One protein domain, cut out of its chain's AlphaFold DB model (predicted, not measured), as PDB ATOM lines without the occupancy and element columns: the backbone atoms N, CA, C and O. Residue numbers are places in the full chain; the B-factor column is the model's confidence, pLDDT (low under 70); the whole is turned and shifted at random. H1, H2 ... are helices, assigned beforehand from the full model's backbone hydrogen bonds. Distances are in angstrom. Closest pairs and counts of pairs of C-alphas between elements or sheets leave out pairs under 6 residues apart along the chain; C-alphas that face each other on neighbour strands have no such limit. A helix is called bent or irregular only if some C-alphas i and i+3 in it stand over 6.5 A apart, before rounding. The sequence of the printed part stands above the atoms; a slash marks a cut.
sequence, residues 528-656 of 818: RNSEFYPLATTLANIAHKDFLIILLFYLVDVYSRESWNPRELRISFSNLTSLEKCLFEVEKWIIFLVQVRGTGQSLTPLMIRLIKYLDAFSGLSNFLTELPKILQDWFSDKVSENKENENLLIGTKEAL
ATOM      1  N   ARG A 528      67.668 126.392 180.032       90.00
ATOM      2  CA  ARG A 528      69.065 125.989 180.277       90.00
ATOM      3  C   ARG A 528      69.521 124.806 179.424       90.00
ATOM      4  O   ARG A 528      70.719 124.654 179.211       90.00
ATOM      5  N   ASN A 529      68.591 123.977 178.953       90.94
ATOM      6  CA  ASN A 529      68.889 122.824 178.105       90.94
ATOM      7  C   ASN A 529      68.944 123.164 176.608       90.94
ATOM      8  O   ASN A 529      69.272 122.282 175.803       90.94
ATOM      9  N   SER A 530      68.603 124.399 176.224       93.31
ATOM     10  CA  SER A 530      68.663 124.862 174.840       93.31
ATOM     11  C   SER A 530      70.096 125.195 174.425       93.31
ATOM     12  O   SER A 530      70.849 125.841 175.151       93.31
ATOM     13  N   GLU A 531      70.445 124.843 173.193       93.38
ATOM     14  CA  GLU A 531      71.667 125.265 172.510       93.38
ATOM     15  C   GLU A 531      71.757 126.789 172.317       93.38
ATOM     16  O   GLU A 531      72.849 127.329 172.140       93.38
ATOM     17  N   PHE A 532      70.625 127.497 172.403       95.50
ATOM     18  CA  PHE A 532      70.558 128.955 172.340       95.50
ATOM     19  C   PHE A 532      70.681 129.625 173.717       95.50
ATOM     20  O   PHE A 532      70.769 130.852 173.776       95.50
ATOM     21  N   TYR A 533      70.722 128.866 174.821       93.75
ATOM     22  CA  TYR A 533      70.805 129.424 176.178       93.75
ATOM     23  C   TYR A 533      71.999 130.357 176.411       93.75
ATOM     24  O   TYR A 533      71.820 131.418 177.014       93.75
ATOM     25  N   PRO A 534      73.210 130.061 175.900       92.69
ATOM     26  CA  PRO A 534      74.330 130.991 176.041       92.69
ATOM     27  C   PRO A 534      74.079 132.336 175.344       92.69
ATOM     28  O   PRO A 534      74.613 133.358 175.754       92.69
ATOM     29  N   LEU A 535      73.197 132.361 174.341       94.81
ATOM     30  CA  LEU A 535      72.810 133.553 173.582       94.81
ATOM     31  C   LEU A 535      71.564 134.246 174.166       94.81
ATOM     32  O   LEU A 535      71.117 135.261 173.630       94.81
ATOM     33  N   ALA A 536      70.994 133.721 175.259       91.81
ATOM     34  CA  ALA A 536      69.674 134.093 175.764       91.81
ATOM     35  C   ALA A 536      69.517 135.584 176.062       91.81
ATOM     36  O   ALA A 536      68.471 136.160 175.780       91.81
ATOM     37  N   THR A 537      70.548 136.206 176.641       88.38
ATOM     38  CA  THR A 537      70.524 137.633 176.992       88.38
ATOM     39  C   THR A 537      70.345 138.487 175.741       88.38
ATOM     40  O   THR A 537      69.445 139.317 175.682       88.38
ATOM     41  N   THR A 538      71.166 138.240 174.723       93.19
ATOM     42  CA  THR A 538      71.146 139.000 173.473       93.19
ATOM     43  C   THR A 538      69.887 138.696 172.663       93.19
ATOM     44  O   THR A 538      69.226 139.608 172.174       93.19
ATOM     45  N   LEU A 539      69.477 137.422 172.587       94.19
ATOM     46  CA  LEU A 539      68.236 137.026 171.916       94.19
ATOM     47  C   LEU A 539      67.001 137.650 172.574       94.19
ATOM     48  O   LEU A 539      66.136 138.142 171.858       94.19
ATOM     49  N   ALA A 540      66.929 137.721 173.907       90.56
ATOM     50  CA  ALA A 540      65.834 138.406 174.598       90.56
ATOM     51  C   ALA A 540      65.708 139.882 174.184       90.56
ATOM     52  O   ALA A 540      64.591 140.387 174.055       90.56
ATOM     53  N   ASN A 541      66.839 140.538 173.917       90.38
ATOM     54  CA  ASN A 541      66.891 141.948 173.551       90.38
ATOM     55  C   ASN A 541      66.482 142.209 172.093       90.38
ATOM     56  O   ASN A 541      66.031 143.310 171.792       90.38
ATOM     57  N   ILE A 542      66.587 141.223 171.192       90.50
ATOM     58  CA  ILE A 542      66.357 141.432 169.748       90.50
ATOM     59  C   ILE A 542      65.235 140.578 169.137       90.50
ATOM     60  O   ILE A 542      64.713 140.935 168.085       90.50
ATOM     61  N   ALA A 543      64.811 139.483 169.779       88.56
ATOM     62  CA  ALA A 543      63.861 138.513 169.210       88.56
ATOM     63  C   ALA A 543      62.466 139.086 168.909       88.56
ATOM     64  O   ALA A 543      61.721 138.505 168.128       88.56
ATOM     65  N   HIS A 544      62.109 140.225 169.510       86.19
ATOM     66  CA  HIS A 544      60.849 140.923 169.250       86.19
ATOM     67  C   HIS A 544      60.858 141.740 167.940       86.19
ATOM     68  O   HIS A 544      59.832 142.301 167.559       86.19
ATOM     69  N   LYS A 545      62.008 141.853 167.261       88.44
ATOM     70  CA  LYS A 545      62.150 142.545 165.974       88.44
ATOM     71  C   LYS A 545      62.118 141.524 164.834       88.44
ATOM     72  O   LYS A 545      63.157 141.026 164.408       88.44
ATOM     73  N   ASP A 546      60.924 141.248 164.308       85.31
ATOM     74  CA  ASP A 546      60.678 140.168 163.336       85.31
ATOM     75  C   ASP A 546      61.628 140.172 162.123       85.31
ATOM     76  O   ASP A 546      62.055 139.115 161.674       85.31
ATOM     77  N   PHE A 547      62.034 141.338 161.608       89.75
ATOM     78  CA  PHE A 547      62.929 141.413 160.443       89.75
ATOM     79  C   PHE A 547      64.335 140.833 160.694       89.75
ATOM     80  O   PHE A 547      65.020 140.481 159.731       89.75
ATOM     81  N   LEU A 548      64.771 140.722 161.955       93.25
ATOM     82  CA  LEU A 548      66.076 140.161 162.317       93.25
ATOM     83  C   LEU A 548      66.121 138.640 162.189       93.25
ATOM     84  O   LEU A 548      67.212 138.078 162.118       93.25
ATOM     85  N   ILE A 549      64.974 137.959 162.108       95.00
ATOM     86  CA  ILE A 549      64.953 136.497 162.006       95.00
ATOM     87  C   ILE A 549      65.652 135.987 160.736       95.00
ATOM     88  O   ILE A 549      66.252 134.919 160.744       95.00
ATOM     89  N   ILE A 550      65.644 136.787 159.668       95.62
ATOM     90  CA  ILE A 550      66.321 136.493 158.399       95.62
ATOM     91  C   ILE A 550      67.843 136.474 158.608       95.62
ATOM     92  O   ILE A 550      68.528 135.567 158.140       95.62
ATOM     93  N   LEU A 551      68.373 137.449 159.357       96.12
ATOM     94  CA  LEU A 551      69.789 137.489 159.726       96.12
ATOM     95  C   LEU A 551      70.136 136.376 160.722       96.12
ATOM     96  O   LEU A 551      71.208 135.787 160.631       96.12
ATOM     97  N   LEU A 552      69.228 136.046 161.644       96.56
ATOM     98  CA  LEU A 552      69.410 134.919 162.562       96.56
ATOM     99  C   LEU A 552      69.505 133.587 161.812       96.56
ATOM    100  O   LEU A 552      70.382 132.796 162.141       96.56
ATOM    101  N   PHE A 553      68.680 133.349 160.787       97.44
ATOM    102  CA  PHE A 553      68.825 132.167 159.929       97.44
ATOM    103  C   PHE A 553      70.208 132.105 159.280       97.44
ATOM    104  O   PHE A 553      70.862 131.071 159.365       97.44
ATOM    105  N   TYR A 554      70.684 133.221 158.721       97.12
ATOM    106  CA  TYR A 554      72.025 133.298 158.142       97.12
ATOM    107  C   TYR A 554      73.123 132.967 159.161       97.12
ATOM    108  O   TYR A 554      73.960 132.099 158.923       97.12
ATOM    109  N   LEU A 555      73.118 133.633 160.319       96.69
ATOM    110  CA  LEU A 555      74.141 133.432 161.347       96.69
ATOM    111  C   LEU A 555      74.110 132.005 161.904       96.69
ATOM    112  O   LEU A 555      75.165 131.407 162.113       96.69
ATOM    113  N   VAL A 556      72.922 131.436 162.114       96.25
ATOM    114  CA  VAL A 556      72.790 130.045 162.552       96.25
ATOM    115  C   VAL A 556      73.345 129.092 161.495       96.25
ATOM    116  O   VAL A 556      74.104 128.203 161.863       96.25
ATOM    117  N   ASP A 557      73.069 129.293 160.205       95.44
ATOM    118  CA  ASP A 557      73.621 128.460 159.124       95.44
ATOM    119  C   ASP A 557      75.145 128.509 159.076       95.44
ATOM    120  O   ASP A 557      75.796 127.462 159.050       95.44
ATOM    121  N   VAL A 558      75.711 129.716 159.148       94.62
ATOM    122  CA  VAL A 558      77.158 129.945 159.144       94.62
ATOM    123  C   VAL A 558      77.832 129.249 160.329       94.62
ATOM    124  O   VAL A 558      78.777 128.478 160.147       94.62
ATOM    125  N   TYR A 559      77.346 129.475 161.552       95.94
ATOM    126  CA  TYR A 559      78.005 128.959 162.754       95.94
ATOM    127  C   TYR A 559      77.663 127.508 163.074       95.94
ATOM    128  O   TYR A 559      78.456 126.843 163.750       95.94
ATOM    129  N   SER A 560      76.534 126.991 162.592       94.69
ATOM    130  CA  SER A 560      76.201 125.574 162.712       94.69
ATOM    131  C   SER A 560      76.730 124.739 161.551       94.69
ATOM    132  O   SER A 560      76.625 123.520 161.607       94.69
ATOM    133  N   ARG A 561      77.241 125.361 160.476       91.44
ATOM    134  CA  ARG A 561      77.549 124.682 159.201       91.44
ATOM    135  C   ARG A 561      76.375 123.820 158.733       91.44
ATOM    136  O   ARG A 561      76.536 122.647 158.420       91.44
ATOM    137  N   GLU A 562      75.177 124.392 158.833       88.19
ATOM    138  CA  GLU A 562      73.900 123.727 158.538       88.19
ATOM    139  C   GLU A 562      73.604 122.452 159.364       88.19
ATOM    140  O   GLU A 562      72.646 121.746 159.065       88.19
ATOM    141  N   SER A 563      74.345 122.179 160.453       92.25
ATOM    142  CA  SER A 563      74.072 121.030 161.330       92.25
ATOM    143  C   SER A 563      72.620 121.004 161.810       92.25
ATOM    144  O   SER A 563      72.058 122.049 162.173       92.25
ATOM    145  N   TRP A 564      72.053 119.803 161.876       94.50
ATOM    146  CA  TRP A 564      70.703 119.562 162.358       94.50
ATOM    147  C   TRP A 564      70.537 118.102 162.761       94.50
ATOM    148  O   TRP A 564      70.853 117.204 161.985       94.50
ATOM    149  N   ASN A 565      70.062 117.866 163.983       93.25
ATOM    150  CA  ASN A 565      69.613 116.552 164.423       93.25
ATOM    151  C   ASN A 565      68.074 116.532 164.408       93.25
ATOM    152  O   ASN A 565      67.465 117.056 165.344       93.25
ATOM    153  N   PRO A 566      67.431 115.925 163.394       89.25
ATOM    154  CA  PRO A 566      65.972 115.918 163.267       89.25
ATOM    155  C   PRO A 566      65.248 115.121 164.357       89.25
ATOM    156  O   PRO A 566      64.079 115.390 164.640       89.25
ATOM    157  N   ARG A 567      65.920 114.142 164.981       87.88
ATOM    158  CA  ARG A 567      65.325 113.301 166.034       87.88
ATOM    159  C   ARG A 567      65.221 114.051 167.353       87.88
ATOM    160  O   ARG A 567      64.200 113.972 168.025       87.88
ATOM    161  N   GLU A 568      66.279 114.772 167.709       88.00
ATOM    162  CA  GLU A 568      66.339 115.559 168.946       88.00
ATOM    163  C   GLU A 568      65.848 116.997 168.763       88.00
ATOM    164  O   GLU A 568      65.654 117.699 169.752       88.00
ATOM    165  N   LEU A 569      65.646 117.424 167.510       88.81
ATOM    166  CA  LEU A 569      65.375 118.804 167.120       88.81
ATOM    167  C   LEU A 569      66.438 119.760 167.682       88.81
ATOM    168  O   LEU A 569      66.104 120.725 168.357       88.81
ATOM    169  N   ARG A 570      67.722 119.467 167.436       92.06
ATOM    170  CA  ARG A 570      68.857 120.236 167.982       92.06
ATOM    171  C   ARG A 570      69.829 120.714 166.912       92.06
ATOM    172  O   ARG A 570      70.085 120.020 165.927       92.06
ATOM    173  N   ILE A 571      70.419 121.881 167.160       95.38
ATOM    174  CA  ILE A 571      71.496 122.473 166.357       95.38
ATOM    175  C   ILE A 571      72.817 122.425 167.136       95.38
ATOM    176  O   ILE A 571      72.849 122.640 168.345       95.38
ATOM    177  N   SER A 572      73.918 122.146 166.437       94.44
ATOM    178  CA  SER A 572      75.273 122.157 166.998       94.44
ATOM    179  C   SER A 572      76.063 123.349 166.466       94.44
ATOM    180  O   SER A 572      76.230 123.506 165.261       94.44
ATOM    181  N   PHE A 573      76.582 124.196 167.353       95.00
ATOM    182  CA  PHE A 573      77.375 125.364 166.962       95.00
ATOM    183  C   PHE A 573      78.875 125.074 167.021       95.00
ATOM    184  O   PHE A 573      79.373 124.526 167.999       95.00
ATOM    185  N   SER A 574      79.607 125.495 165.987       90.00
ATOM    186  CA  SER A 574      81.064 125.323 165.893       90.00
ATOM    187  C   SER A 574      81.864 126.401 166.635       90.00
ATOM    188  O   SER A 574      82.934 126.113 167.160       90.00
ATOM    189  N   ASN A 575      81.358 127.639 166.701       91.00
ATOM    190  CA  ASN A 575      81.991 128.754 167.413       91.00
ATOM    191  C   ASN A 575      80.929 129.677 168.029       91.00
ATOM    192  O   ASN A 575      80.545 130.701 167.461       91.00
ATOM    193  N   LEU A 576      80.436 129.282 169.202       93.31
ATOM    194  CA  LEU A 576      79.352 129.987 169.881       93.31
ATOM    195  C   LEU A 576      79.762 131.387 170.363       93.31
ATOM    196  O   LEU A 576      78.954 132.308 170.324       93.31
ATOM    197  N   THR A 577      81.025 131.568 170.758       94.44
ATOM    198  CA  THR A 577      81.552 132.857 171.224       94.44
ATOM    199  C   THR A 577      81.540 133.913 170.121       94.44
ATOM    200  O   THR A 577      81.145 135.053 170.360       94.44
ATOM    201  N   SER A 578      81.947 133.564 168.897       95.75
ATOM    202  CA  SER A 578      81.865 134.503 167.774       95.75
ATOM    203  C   SER A 578      80.417 134.779 167.362       95.75
ATOM    204  O   SER A 578      80.092 135.925 167.052       95.75
ATOM    205  N   LEU A 579      79.526 133.781 167.420       96.94
ATOM    206  CA  LEU A 579      78.092 133.995 167.203       96.94
ATOM    207  C   LEU A 579      77.509 134.980 168.229       96.94
ATOM    208  O   LEU A 579      76.817 135.920 167.846       96.94
ATOM    209  N   GLU A 580      77.840 134.827 169.512       96.38
ATOM    210  CA  GLU A 580      77.423 135.758 170.566       96.38
ATOM    211  C   GLU A 580      77.886 137.192 170.275       96.38
ATOM    212  O   GLU A 580      77.085 138.123 170.356       96.38
ATOM    213  N   LYS A 581      79.145 137.368 169.846       96.94
ATOM    214  CA  LYS A 581      79.676 138.677 169.428       96.94
ATOM    215  C   LYS A 581      78.925 139.252 168.224       96.94
ATOM    216  O   LYS A 581      78.614 140.436 168.226       96.94
ATOM    217  N   CYS A 582      78.591 138.432 167.225       97.69
ATOM    218  CA  CYS A 582      77.792 138.874 166.076       97.69
ATOM    219  C   CYS A 582      76.426 139.402 166.524       97.69
ATOM    220  O   CYS A 582      76.026 140.498 166.141       97.69
ATOM    221  N   LEU A 583      75.720 138.639 167.366       97.44
ATOM    222  CA  LEU A 583      74.418 139.048 167.887       97.44
ATOM    223  C   LEU A 583      74.523 140.312 168.746       97.44
ATOM    224  O   LEU A 583      73.621 141.145 168.712       97.44
ATOM    225  N   PHE A 584      75.621 140.478 169.487       96.81
ATOM    226  CA  PHE A 584      75.868 141.679 170.276       96.81
ATOM    227  C   PHE A 584      76.069 142.926 169.403       96.81
ATOM    228  O   PHE A 584      75.530 143.982 169.728       96.81
ATOM    229  N   GLU A 585      76.776 142.823 168.271       97.25
ATOM    230  CA  GLU A 585      76.884 143.939 167.319       97.25
ATOM    231  C   GLU A 585      75.529 144.269 166.667       97.25
ATOM    232  O   GLU A 585      75.210 145.443 166.485       97.25
ATOM    233  N   VAL A 586      74.689 143.261 166.394       96.50
ATOM    234  CA  VAL A 586      73.311 143.471 165.906       96.50
ATOM    235  C   VAL A 586      72.455 144.185 166.954       96.50
ATOM    236  O   VAL A 586      71.772 145.152 166.618       96.50
ATOM    237  N   GLU A 587      72.499 143.741 168.217       95.94
ATOM    238  CA  GLU A 587      71.815 144.386 169.348       95.94
ATOM    239  C   GLU A 587      72.244 145.849 169.487       95.94
ATOM    240  O   GLU A 587      71.394 146.738 169.520       95.94
ATOM    241  N   LYS A 588      73.558 146.097 169.514       96.00
ATOM    242  CA  LYS A 588      74.150 147.436 169.603       96.00
ATOM    243  C   LYS A 588      73.621 148.348 168.503       96.00
ATOM    244  O   LYS A 588      73.136 149.442 168.787       96.00
ATOM    245  N   TRP A 589      73.688 147.886 167.256       95.31
ATOM    246  CA  TRP A 589      73.211 148.645 166.108       95.31
ATOM    247  C   TRP A 589      71.723 148.980 166.223       95.31
ATOM    248  O   TRP A 589      71.362 150.155 166.159       95.31
ATOM    249  N   ILE A 590      70.856 147.985 166.440       93.56
ATOM    250  CA  ILE A 590      69.410 148.228 166.402       93.56
ATOM    251  C   ILE A 590      68.922 149.067 167.584       93.56
ATOM    252  O   ILE A 590      68.064 149.929 167.403       93.56
ATOM    253  N   ILE A 591      69.476 148.860 168.783       93.69
ATOM    254  CA  ILE A 591      69.091 149.619 169.975       93.69
ATOM    255  C   ILE A 591      69.386 151.104 169.779       93.69
ATOM    256  O   ILE A 591      68.503 151.935 169.990       93.69
ATOM    257  N   PHE A 592      70.599 151.445 169.341       95.25
ATOM    258  CA  PHE A 592      70.988 152.844 169.200       95.25
ATOM    259  C   PHE A 592      70.407 153.499 167.957       95.25
ATOM    260  O   PHE A 592      70.035 154.670 168.019       95.25
ATOM    261  N   LEU A 593      70.237 152.749 166.866       93.44
ATOM    262  CA  LEU A 593      69.518 153.243 165.699       93.44
ATOM    263  C   LEU A 593      68.093 153.666 166.073       93.44
ATOM    264  O   LEU A 593      67.683 154.779 165.751       93.44
ATOM    265  N   VAL A 594      67.350 152.801 166.771       92.12
ATOM    266  CA  VAL A 594      65.971 153.104 167.172       92.12
ATOM    267  C   VAL A 594      65.940 154.226 168.199       92.12
ATOM    268  O   VAL A 594      65.137 155.137 168.028       92.12
ATOM    269  N   GLN A 595      66.816 154.203 169.209       94.31
ATOM    270  CA  GLN A 595      66.835 155.223 170.257       94.31
ATOM    271  C   GLN A 595      67.081 156.632 169.704       94.31
ATOM    272  O   GLN A 595      66.377 157.559 170.090       94.31
ATOM    273  N   VAL A 596      68.045 156.787 168.791       94.44
ATOM    274  CA  VAL A 596      68.423 158.103 168.249       94.44
ATOM    275  C   VAL A 596      67.494 158.546 167.119       94.44
ATOM    276  O   VAL A 596      67.202 159.730 166.995       94.44
ATOM    277  N   ARG A 597      67.050 157.622 166.254       90.00
ATOM    278  CA  ARG A 597      66.350 157.983 165.007       90.00
ATOM    279  C   ARG A 597      64.844 157.719 165.005       90.00
ATOM    280  O   ARG A 597      64.192 158.194 164.084       90.00
ATOM    281  N   GLY A 598      64.297 156.978 165.976       79.31
ATOM    282  CA  GLY A 598      62.860 156.680 166.088       79.31
ATOM    283  C   GLY A 598      62.290 156.004 164.832       79.31
ATOM    284  O   GLY A 598      61.744 156.656 163.947       79.31
ATOM    285  N   THR A 599      62.439 154.687 164.676       67.06
ATOM    286  CA  THR A 599      62.163 154.054 163.370       67.06
ATOM    287  C   THR A 599      60.683 153.734 163.127       67.06
ATOM    288  O   THR A 599      60.087 152.973 163.887       67.06
ATOM    289  N   GLY A 600      60.141 154.202 161.992       50.31
ATOM    290  CA  GLY A 600      58.821 153.835 161.446       50.31
ATOM    291  C   GLY A 600      58.839 153.011 160.140       50.31
ATOM    292  O   GLY A 600      57.787 152.826 159.536       50.31
ATOM    293  N   GLN A 601      60.002 152.530 159.668       61.31
ATOM    294  CA  GLN A 601      60.132 151.757 158.416       61.31
ATOM    295  C   GLN A 601      60.658 150.330 158.641       61.31
ATOM    296  O   GLN A 601      61.380 150.059 159.598       61.31
ATOM    297  N   SER A 602      60.307 149.412 157.732       72.94
ATOM    298  CA  SER A 602      60.796 148.027 157.750       72.94
ATOM    299  C   SER A 602      62.270 147.949 157.343       72.94
ATOM    300  O   SER A 602      62.640 148.348 156.240       72.94
ATOM    301  N   LEU A 603      63.099 147.365 158.212       90.19
ATOM    302  CA  LEU A 603      64.538 147.164 157.994       90.19
ATOM    303  C   LEU A 603      64.866 145.844 157.270       90.19
ATOM    304  O   LEU A 603      66.034 145.492 157.110       90.19
ATOM    305  N   THR A 604      63.863 145.110 156.771       91.75
ATOM    306  CA  THR A 604      64.090 143.871 156.006       91.75
ATOM    307  C   THR A 604      64.992 144.063 154.775       91.75
ATOM    308  O   THR A 604      65.915 143.266 154.612       91.75
ATOM    309  N   PRO A 605      64.818 145.100 153.924       91.88
ATOM    310  CA  PRO A 605      65.697 145.304 152.766       91.88
ATOM    311  C   PRO A 605      67.167 145.497 153.155       91.88
ATOM    312  O   PRO A 605      68.066 145.062 152.438       91.88
ATOM    313  N   LEU A 606      67.410 146.116 154.312       92.75
ATOM    314  CA  LEU A 606      68.749 146.307 154.850       92.75
ATOM    315  C   LEU A 606      69.380 144.971 155.266       92.75
ATOM    316  O   LEU A 606      70.534 144.725 154.933       92.75
ATOM    317  N   MET A 607      68.617 144.080 155.907       94.94
ATOM    318  CA  MET A 607      69.100 142.735 156.251       94.94
ATOM    319  C   MET A 607      69.401 141.885 155.012       94.94
ATOM    320  O   MET A 607      70.367 141.131 155.017       94.94
ATOM    321  N   ILE A 608      68.627 142.030 153.930       94.31
ATOM    322  CA  ILE A 608      68.910 141.348 152.654       94.31
ATOM    323  C   ILE A 608      70.251 141.819 152.077       94.31
ATOM    324  O   ILE A 608      71.061 140.985 151.676       94.31
ATOM    325  N   ARG A 609      70.495 143.139 152.046       94.81
ATOM    326  CA  ARG A 609      71.782 143.704 151.600       94.81
ATOM    327  C   ARG A 609      72.937 143.201 152.460       94.81
ATOM    328  O   ARG A 609      73.937 142.756 151.910       94.81
ATOM    329  N   LEU A 610      72.753 143.195 153.781       96.19
ATOM    330  CA  LEU A 610      73.745 142.679 154.715       96.19
ATOM    331  C   LEU A 610      74.070 141.209 154.443       96.19
ATOM    332  O   LEU A 610      75.233 140.865 154.316       96.19
ATOM    333  N   ILE A 611      73.067 140.339 154.309       96.44
ATOM    334  CA  ILE A 611      73.302 138.910 154.048       96.44
ATOM    335  C   ILE A 611      74.094 138.719 152.754       96.44
ATOM    336  O   ILE A 611      75.078 137.990 152.765       96.44
ATOM    337  N   LYS A 612      73.726 139.421 151.675       94.69
ATOM    338  CA  LYS A 612      74.470 139.385 150.406       94.69
ATOM    339  C   LYS A 612      75.914 139.857 150.562       94.69
ATOM    340  O   LYS A 612      76.815 139.244 150.004       94.69
ATOM    341  N   TYR A 613      76.129 140.923 151.334       95.31
ATOM    342  CA  TYR A 613      77.467 141.422 151.645       95.31
ATOM    343  C   TYR A 613      78.291 140.384 152.414       95.31
ATOM    344  O   TYR A 613      79.417 140.090 152.032       95.31
ATOM    345  N   LEU A 614      77.728 139.791 153.470       94.81
ATOM    346  CA  LEU A 614      78.420 138.795 154.291       94.81
ATOM    347  C   LEU A 614      78.724 137.512 153.512       94.81
ATOM    348  O   LEU A 614      79.748 136.879 153.767       94.81
ATOM    349  N   ASP A 615      77.853 137.133 152.580       90.38
ATOM    350  CA  ASP A 615      77.995 135.898 151.813       90.38
ATOM    351  C   ASP A 615      79.219 135.911 150.888       90.38
ATOM    352  O   ASP A 615      79.849 134.874 150.675       90.38
ATOM    353  N   ALA A 616      79.634 137.098 150.432       89.00
ATOM    354  CA  ALA A 616      80.854 137.289 149.646       89.00
ATOM    355  C   ALA A 616      82.133 136.850 150.391       89.00
ATOM    356  O   ALA A 616      83.137 136.521 149.764       89.00
ATOM    357  N   PHE A 617      82.098 136.796 151.728       88.56
ATOM    358  CA  PHE A 617      83.232 136.399 152.570       88.56
ATOM    359  C   PHE A 617      83.187 134.928 153.004       88.56
ATOM    360  O   PHE A 617      84.123 134.454 153.650       88.56
ATOM    361  N   SER A 618      82.124 134.190 152.662       85.62
ATOM    362  CA  SER A 618      81.872 132.833 153.169       85.62
ATOM    363  C   SER A 618      82.973 131.815 152.832       85.62
ATOM    364  O   SER A 618      83.128 130.826 153.548       85.62
ATOM    365  N   GLY A 619      83.770 132.071 151.789       85.19
ATOM    366  CA  GLY A 619      84.909 131.239 151.384       85.19
ATOM    367  C   GLY A 619      86.211 131.462 152.168       85.19
ATOM    368  O   GLY A 619      87.163 130.709 151.971       85.19
ATOM    369  N   LEU A 620      86.295 132.472 153.042       88.88
ATOM    370  CA  LEU A 620      87.521 132.770 153.794       88.88
ATOM    371  C   LEU A 620      87.738 131.776 154.947       88.88
ATOM    372  O   LEU A 620      86.832 131.486 155.727       88.88
ATOM    373  N   SER A 621      88.972 131.296 155.128       85.75
ATOM    374  CA  SER A 621      89.302 130.304 156.168       85.75
ATOM    375  C   SER A 621      89.091 130.816 157.598       85.75
ATOM    376  O   SER A 621      88.739 130.045 158.489       85.75
ATOM    377  N   ASN A 622      89.282 132.117 157.826       89.31
ATOM    378  CA  ASN A 622      89.059 132.807 159.100       89.31
ATOM    379  C   ASN A 622      87.683 133.498 159.176       89.31
ATOM    380  O   ASN A 622      87.441 134.278 160.097       89.31
ATOM    381  N   PHE A 623      86.761 133.207 158.250       92.00
ATOM    382  CA  PHE A 623      85.465 133.882 158.166       92.00
ATOM    383  C   PHE A 623      84.703 133.883 159.498       92.00
ATOM    384  O   PHE A 623      84.272 134.932 159.962       92.00
ATOM    385  N   LEU A 624      84.604 132.732 160.174       91.19
ATOM    386  CA  LEU A 624      83.874 132.609 161.446       91.19
ATOM    387  C   LEU A 624      84.465 133.459 162.582       91.19
ATOM    388  O   LEU A 624      83.755 133.833 163.512       91.19
ATOM    389  N   THR A 625      85.771 133.725 162.563       93.31
ATOM    390  CA  THR A 625      86.425 134.550 163.588       93.31
ATOM    391  C   THR A 625      86.372 136.035 163.247       93.31
ATOM    392  O   THR A 625      86.242 136.844 164.162       93.31
ATOM    393  N   GLU A 626      86.402 136.386 161.958       94.94
ATOM    394  CA  GLU A 626      86.345 137.772 161.470       94.94
ATOM    395  C   GLU A 626      84.918 138.321 161.344       94.94
ATOM    396  O   GLU A 626      84.712 139.531 161.387       94.94
ATOM    397  N   LEU A 627      83.905 137.457 161.229       95.62
ATOM    398  CA  LEU A 627      82.518 137.865 160.998       95.62
ATOM    399  C   LEU A 627      81.979 138.916 161.993       95.62
ATOM    400  O   LEU A 627      81.329 139.858 161.535       95.62
ATOM    401  N   PRO A 628      82.262 138.858 163.314       96.81
ATOM    402  CA  PRO A 628      81.876 139.935 164.227       96.81
ATOM    403  C   PRO A 628      82.472 141.297 163.841       96.81
ATOM    404  O   PRO A 628      81.801 142.320 163.960       96.81
ATOM    405  N   LYS A 629      83.722 141.316 163.362       95.94
ATOM    406  CA  LYS A 629      84.406 142.537 162.936       95.94
ATOM    407  C   LYS A 629      83.831 143.065 161.621       95.94
ATOM    408  O   LYS A 629      83.534 144.253 161.528       95.94
ATOM    409  N   ILE A 630      83.573 142.177 160.663       95.88
ATOM    410  CA  ILE A 630      82.914 142.513 159.393       95.88
ATOM    411  C   ILE A 630      81.534 143.144 159.650       95.88
ATOM    412  O   ILE A 630      81.212 144.177 159.064       95.88
ATOM    413  N   LEU A 631      80.737 142.562 160.556       96.75
ATOM    414  CA  LEU A 631      79.444 143.119 160.971       96.75
ATOM    415  C   LEU A 631      79.591 144.501 161.608       96.75
ATOM    416  O   LEU A 631      78.860 145.420 161.246       96.75
ATOM    417  N   GLN A 632      80.529 144.648 162.545       95.81
ATOM    418  CA  GLN A 632      80.796 145.920 163.212       95.81
ATOM    419  C   GLN A 632      81.136 147.025 162.206       95.81
ATOM    420  O   GLN A 632      80.585 148.124 162.298       95.81
ATOM    421  N   ASP A 633      82.037 146.750 161.263       95.56
ATOM    422  CA  ASP A 633      82.477 147.738 160.279       95.56
ATOM    423  C   ASP A 633      81.354 148.091 159.302       95.56
ATOM    424  O   ASP A 633      81.180 149.268 158.982       95.56
ATOM    425  N   TRP A 634      80.535 147.110 158.908       96.31
ATOM    426  CA  TRP A 634      79.369 147.358 158.063       96.31
ATOM    427  C   TRP A 634      78.314 148.201 158.779       96.31
ATOM    428  O   TRP A 634      77.901 149.222 158.248       96.31
ATOM    429  N   PHE A 635      77.916 147.854 160.009       95.75
ATOM    430  CA  PHE A 635      76.937 148.651 160.759       95.75
ATOM    431  C   PHE A 635      77.436 150.058 161.086       95.75
ATOM    432  O   PHE A 635      76.621 150.964 161.225       95.75
ATOM    433  N   SER A 636      78.750 150.247 161.210       93.56
ATOM    434  CA  SER A 636      79.361 151.547 161.510       93.56
ATOM    435  C   SER A 636      79.651 152.395 160.270       93.56
ATOM    436  O   SER A 636      80.275 153.442 160.425       93.56
ATOM    437  N   ASP A 637      79.258 151.947 159.072       93.62
ATOM    438  CA  ASP A 637      79.545 152.631 157.800       93.62
ATOM    439  C   ASP A 637      81.052 152.897 157.585       93.62
ATOM    440  O   ASP A 637      81.482 153.962 157.153       93.62
ATOM    441  N   LYS A 638      81.892 151.920 157.964       92.75
ATOM    442  CA  LYS A 638      83.365 151.980 157.838       92.75
ATOM    443  C   LYS A 638      83.905 151.173 156.658       92.75
ATOM    444  O   LYS A 638      85.119 151.064 156.490       92.75
ATOM    445  N   VAL A 639      83.021 150.571 155.868       93.00
ATOM    446  CA  VAL A 639      83.395 149.751 154.714       93.00
ATOM    447  C   VAL A 639      83.649 150.664 153.520       93.00
ATOM    448  O   VAL A 639      82.794 151.461 153.151       93.00
ATOM    449  N   SER A 640      84.819 150.536 152.896       88.62
ATOM    450  CA  SER A 640      85.144 151.281 151.681       88.62
ATOM    451  C   SER A 640      84.301 150.805 150.497       88.62
ATOM    452  O   SER A 640      84.256 149.603 150.206       88.62
ATOM    453  N   GLU A 641      83.700 151.756 149.790       89.38
ATOM    454  CA  GLU A 641      82.946 151.508 148.565       89.38
ATOM    455  C   GLU A 641      83.856 151.050 147.419       89.38
ATOM    456  O   GLU A 641      84.936 151.596 147.181       89.38
ATOM    457  N   ASN A 642      83.406 150.027 146.704       90.25
ATOM    458  CA  ASN A 642      83.985 149.547 145.463       90.25
ATOM    459  C   ASN A 642      82.873 149.026 144.534       90.25
ATOM    460  O   ASN A 642      81.718 148.877 144.933       90.25
ATOM    461  N   LYS A 643      83.239 148.700 143.289       86.19
ATOM    462  CA  LYS A 643      82.288 148.239 142.262       86.19
ATOM    463  C   LYS A 643      81.504 146.979 142.651       86.19
ATOM    464  O   LYS A 643      80.442 146.734 142.093       86.19
ATOM    465  N   GLU A 644      82.034 146.155 143.553       82.75
ATOM    466  CA  GLU A 644      81.421 144.883 143.950       82.75
ATOM    467  C   GLU A 644      80.432 145.053 145.113       82.75
ATOM    468  O   GLU A 644      79.503 144.256 145.244       82.75
ATOM    469  N   ASN A 645      80.595 146.091 145.947       88.12
ATOM    470  CA  ASN A 645      79.816 146.269 147.174       88.12
ATOM    471  C   ASN A 645      78.935 147.530 147.223       88.12
ATOM    472  O   ASN A 645      78.101 147.595 148.123       88.12
ATOM    473  N   GLU A 646      79.046 148.471 146.274       87.31
ATOM    474  CA  GLU A 646      78.331 149.768 146.269       87.31
ATOM    475  C   GLU A 646      76.828 149.653 146.604       87.31
ATOM    476  O   GLU A 646      76.295 150.376 147.444       87.31
ATOM    477  N   ASN A 647      76.143 148.651 146.045       90.12
ATOM    478  CA  ASN A 647      74.700 148.448 146.219       90.12
ATOM    479  C   ASN A 647      74.327 147.641 147.483       90.12
ATOM    480  O   ASN A 647      73.144 147.418 147.764       90.12
ATOM    481  N   LEU A 648      75.320 147.176 148.242       92.56
ATOM    482  CA  LEU A 648      75.172 146.325 149.427       92.56
ATOM    483  C   LEU A 648      75.533 147.042 150.734       92.56
ATOM    484  O   LEU A 648      75.276 146.498 151.811       92.56
ATOM    485  N   LEU A 649      76.108 148.243 150.660       92.88
ATOM    486  CA  LEU A 649      76.474 149.021 151.840       92.88
ATOM    487  C   LEU A 649      75.243 149.565 152.574       92.88
ATOM    488  O   LEU A 649      74.156 149.748 152.008       92.88
ATOM    489  N   ILE A 650      75.416 149.786 153.875       92.56
ATOM    490  CA  ILE A 650      74.434 150.480 154.701       92.56
ATOM    491  C   ILE A 650      74.364 151.951 154.278       92.56
ATOM    492  O   ILE A 650      75.360 152.526 153.858       92.56
ATOM    493  N   GLY A 651      73.190 152.575 154.359       88.31
ATOM    494  CA  GLY A 651      73.111 154.024 154.191       88.31
ATOM    495  C   GLY A 651      73.470 154.731 155.496       88.31
ATOM    496  O   GLY A 651      73.185 154.233 156.586       88.31
ATOM    497  N   THR A 652      74.015 155.942 155.406       86.31
ATOM    498  CA  THR A 652      74.353 156.786 156.572       86.31
ATOM    499  C   THR A 652      73.181 156.978 157.545       86.31
ATOM    500  O   THR A 652      73.376 157.043 158.761       86.31
ATOM    501  N   LYS A 653      71.940 157.023 157.033       88.31
ATOM    502  CA  LYS A 653      70.696 157.130 157.823       88.31
ATOM    503  C   LYS A 653      70.254 155.832 158.495       88.31
ATOM    504  O   LYS A 653      69.403 155.880 159.386       88.31
ATOM    505  N   GLU A 654      70.820 154.693 158.120       91.94
ATOM    506  CA  GLU A 654      70.598 153.405 158.778       91.94
ATOM    507  C   GLU A 654      71.816 152.934 159.587       91.94
ATOM    508  O   GLU A 654      71.670 152.047 160.424       91.94
ATOM    509  N   ALA A 655      72.990 153.541 159.390       93.25
ATOM    510  CA  ALA A 655      74.224 153.229 160.110       93.25
ATOM    511  C   ALA A 655      74.116 153.478 161.623       93.25
ATOM    512  O   ALA A 655      73.265 154.246 162.077       93.25
ATOM    513  N   LEU A 656      74.994 152.858 162.409       94.75
ATOM    514  CA  LEU A 656      75.131 153.110 163.840       94.75
ATOM    515  C   LEU A 656      75.337 154.623 164.073       94.75
ATOM    516  O   LEU A 656      76.259 155.197 163.490       94.75
TER     517      LEU A 656
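AT A GLANCE: This is residues 528 to 656 of the 818 residues of an uncharacterized protein of Spiroplasma clarkii (UniProt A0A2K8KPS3). Three helices, H1, H3 and H5, lie side by side in a row with the long H3 in the middle, running nearly the same way; H2 and H4, themselves side by side, cover one side of this row and run back the opposite way. The loop of residues 561 to 575 lies toward one end of the longest axis, and the stretch 636 to 656, with no named element, toward the other. The printed part has 129 residues with five named helices, H1 to H5 in chain order, and no named strand; its class is all helix. It is compact, with a radius of gyration of the C-alphas of 14.9 A and spans of 44 by 33 by 21 A.

HOW THE PARTS SIT: The hub is H3, residues 576 to 597, which touches three other helices. H5, residues 623 to 635, touches it at a shallow tilt of 6 degrees, the same way; their closest C-alphas are those of Cys 582 and Pro 628, 4.6 A apart. H1, residues 533 to 542, touches residues 580 to 587 of H3 alone, the same way at a shallow tilt of 14 degrees, with the C-alphas of Leu 535 and Glu 580 closest at 5.9 A. H2, residues 546 to 560, forms a helical hairpin with H3: residues 555 to 559 alone only just touch residues 576 to 579 alone, with 3 pairs of C-alphas within 8 A, the closest Tyr 559 and Leu 579 at 6.7 A. H4, residues 604 to 615, touches H2 the same way at a shallow tilt of 15 degrees; the closest C-alphas, of Phe 547 and Thr 604, are 5.2 A apart. H4 is apart from H1 and H3. H4 and H5 are close but not clearly touching, with the C-alphas of Leu 614 and Ile 630 closest at 7.7 A. Every O i to N i+4 pair is within hydrogen-bond range in H3 and H4, against 4 of 6 in H1, 9 of 11 in H2 and 7 of 9 in H5.

IN THESE COORDINATES: H3 runs 31.3 A from C-alpha 576 at (79.352, 129.987, 169.881) to C-alpha 597 at (66.350, 157.983, 165.007). H2 is 21.3 A long, H5 17.3 A, H4 16.6 A and H1 14.3 A. H1 begins with C-alpha 533 at (70.805, 129.424, 176.178), and H5 ends with C-alpha 635 at (76.937, 148.651, 160.759). H1 and H5 are irregular: C-alphas 534 and 537 are 7.7 A apart, and C-alphas 625 and 628 are 7.1 A apart.

THE WHOLE: The two C-alphas farthest apart are those of Arg 528 and Lys 643, 46.0 A. The printed part has no cut. The link from H2 to H3, 15 residues, is long; that from H1 to H2 is tight. The mean pLDDT of the printed part is 91.7, and residues 599 to 601 are under 70.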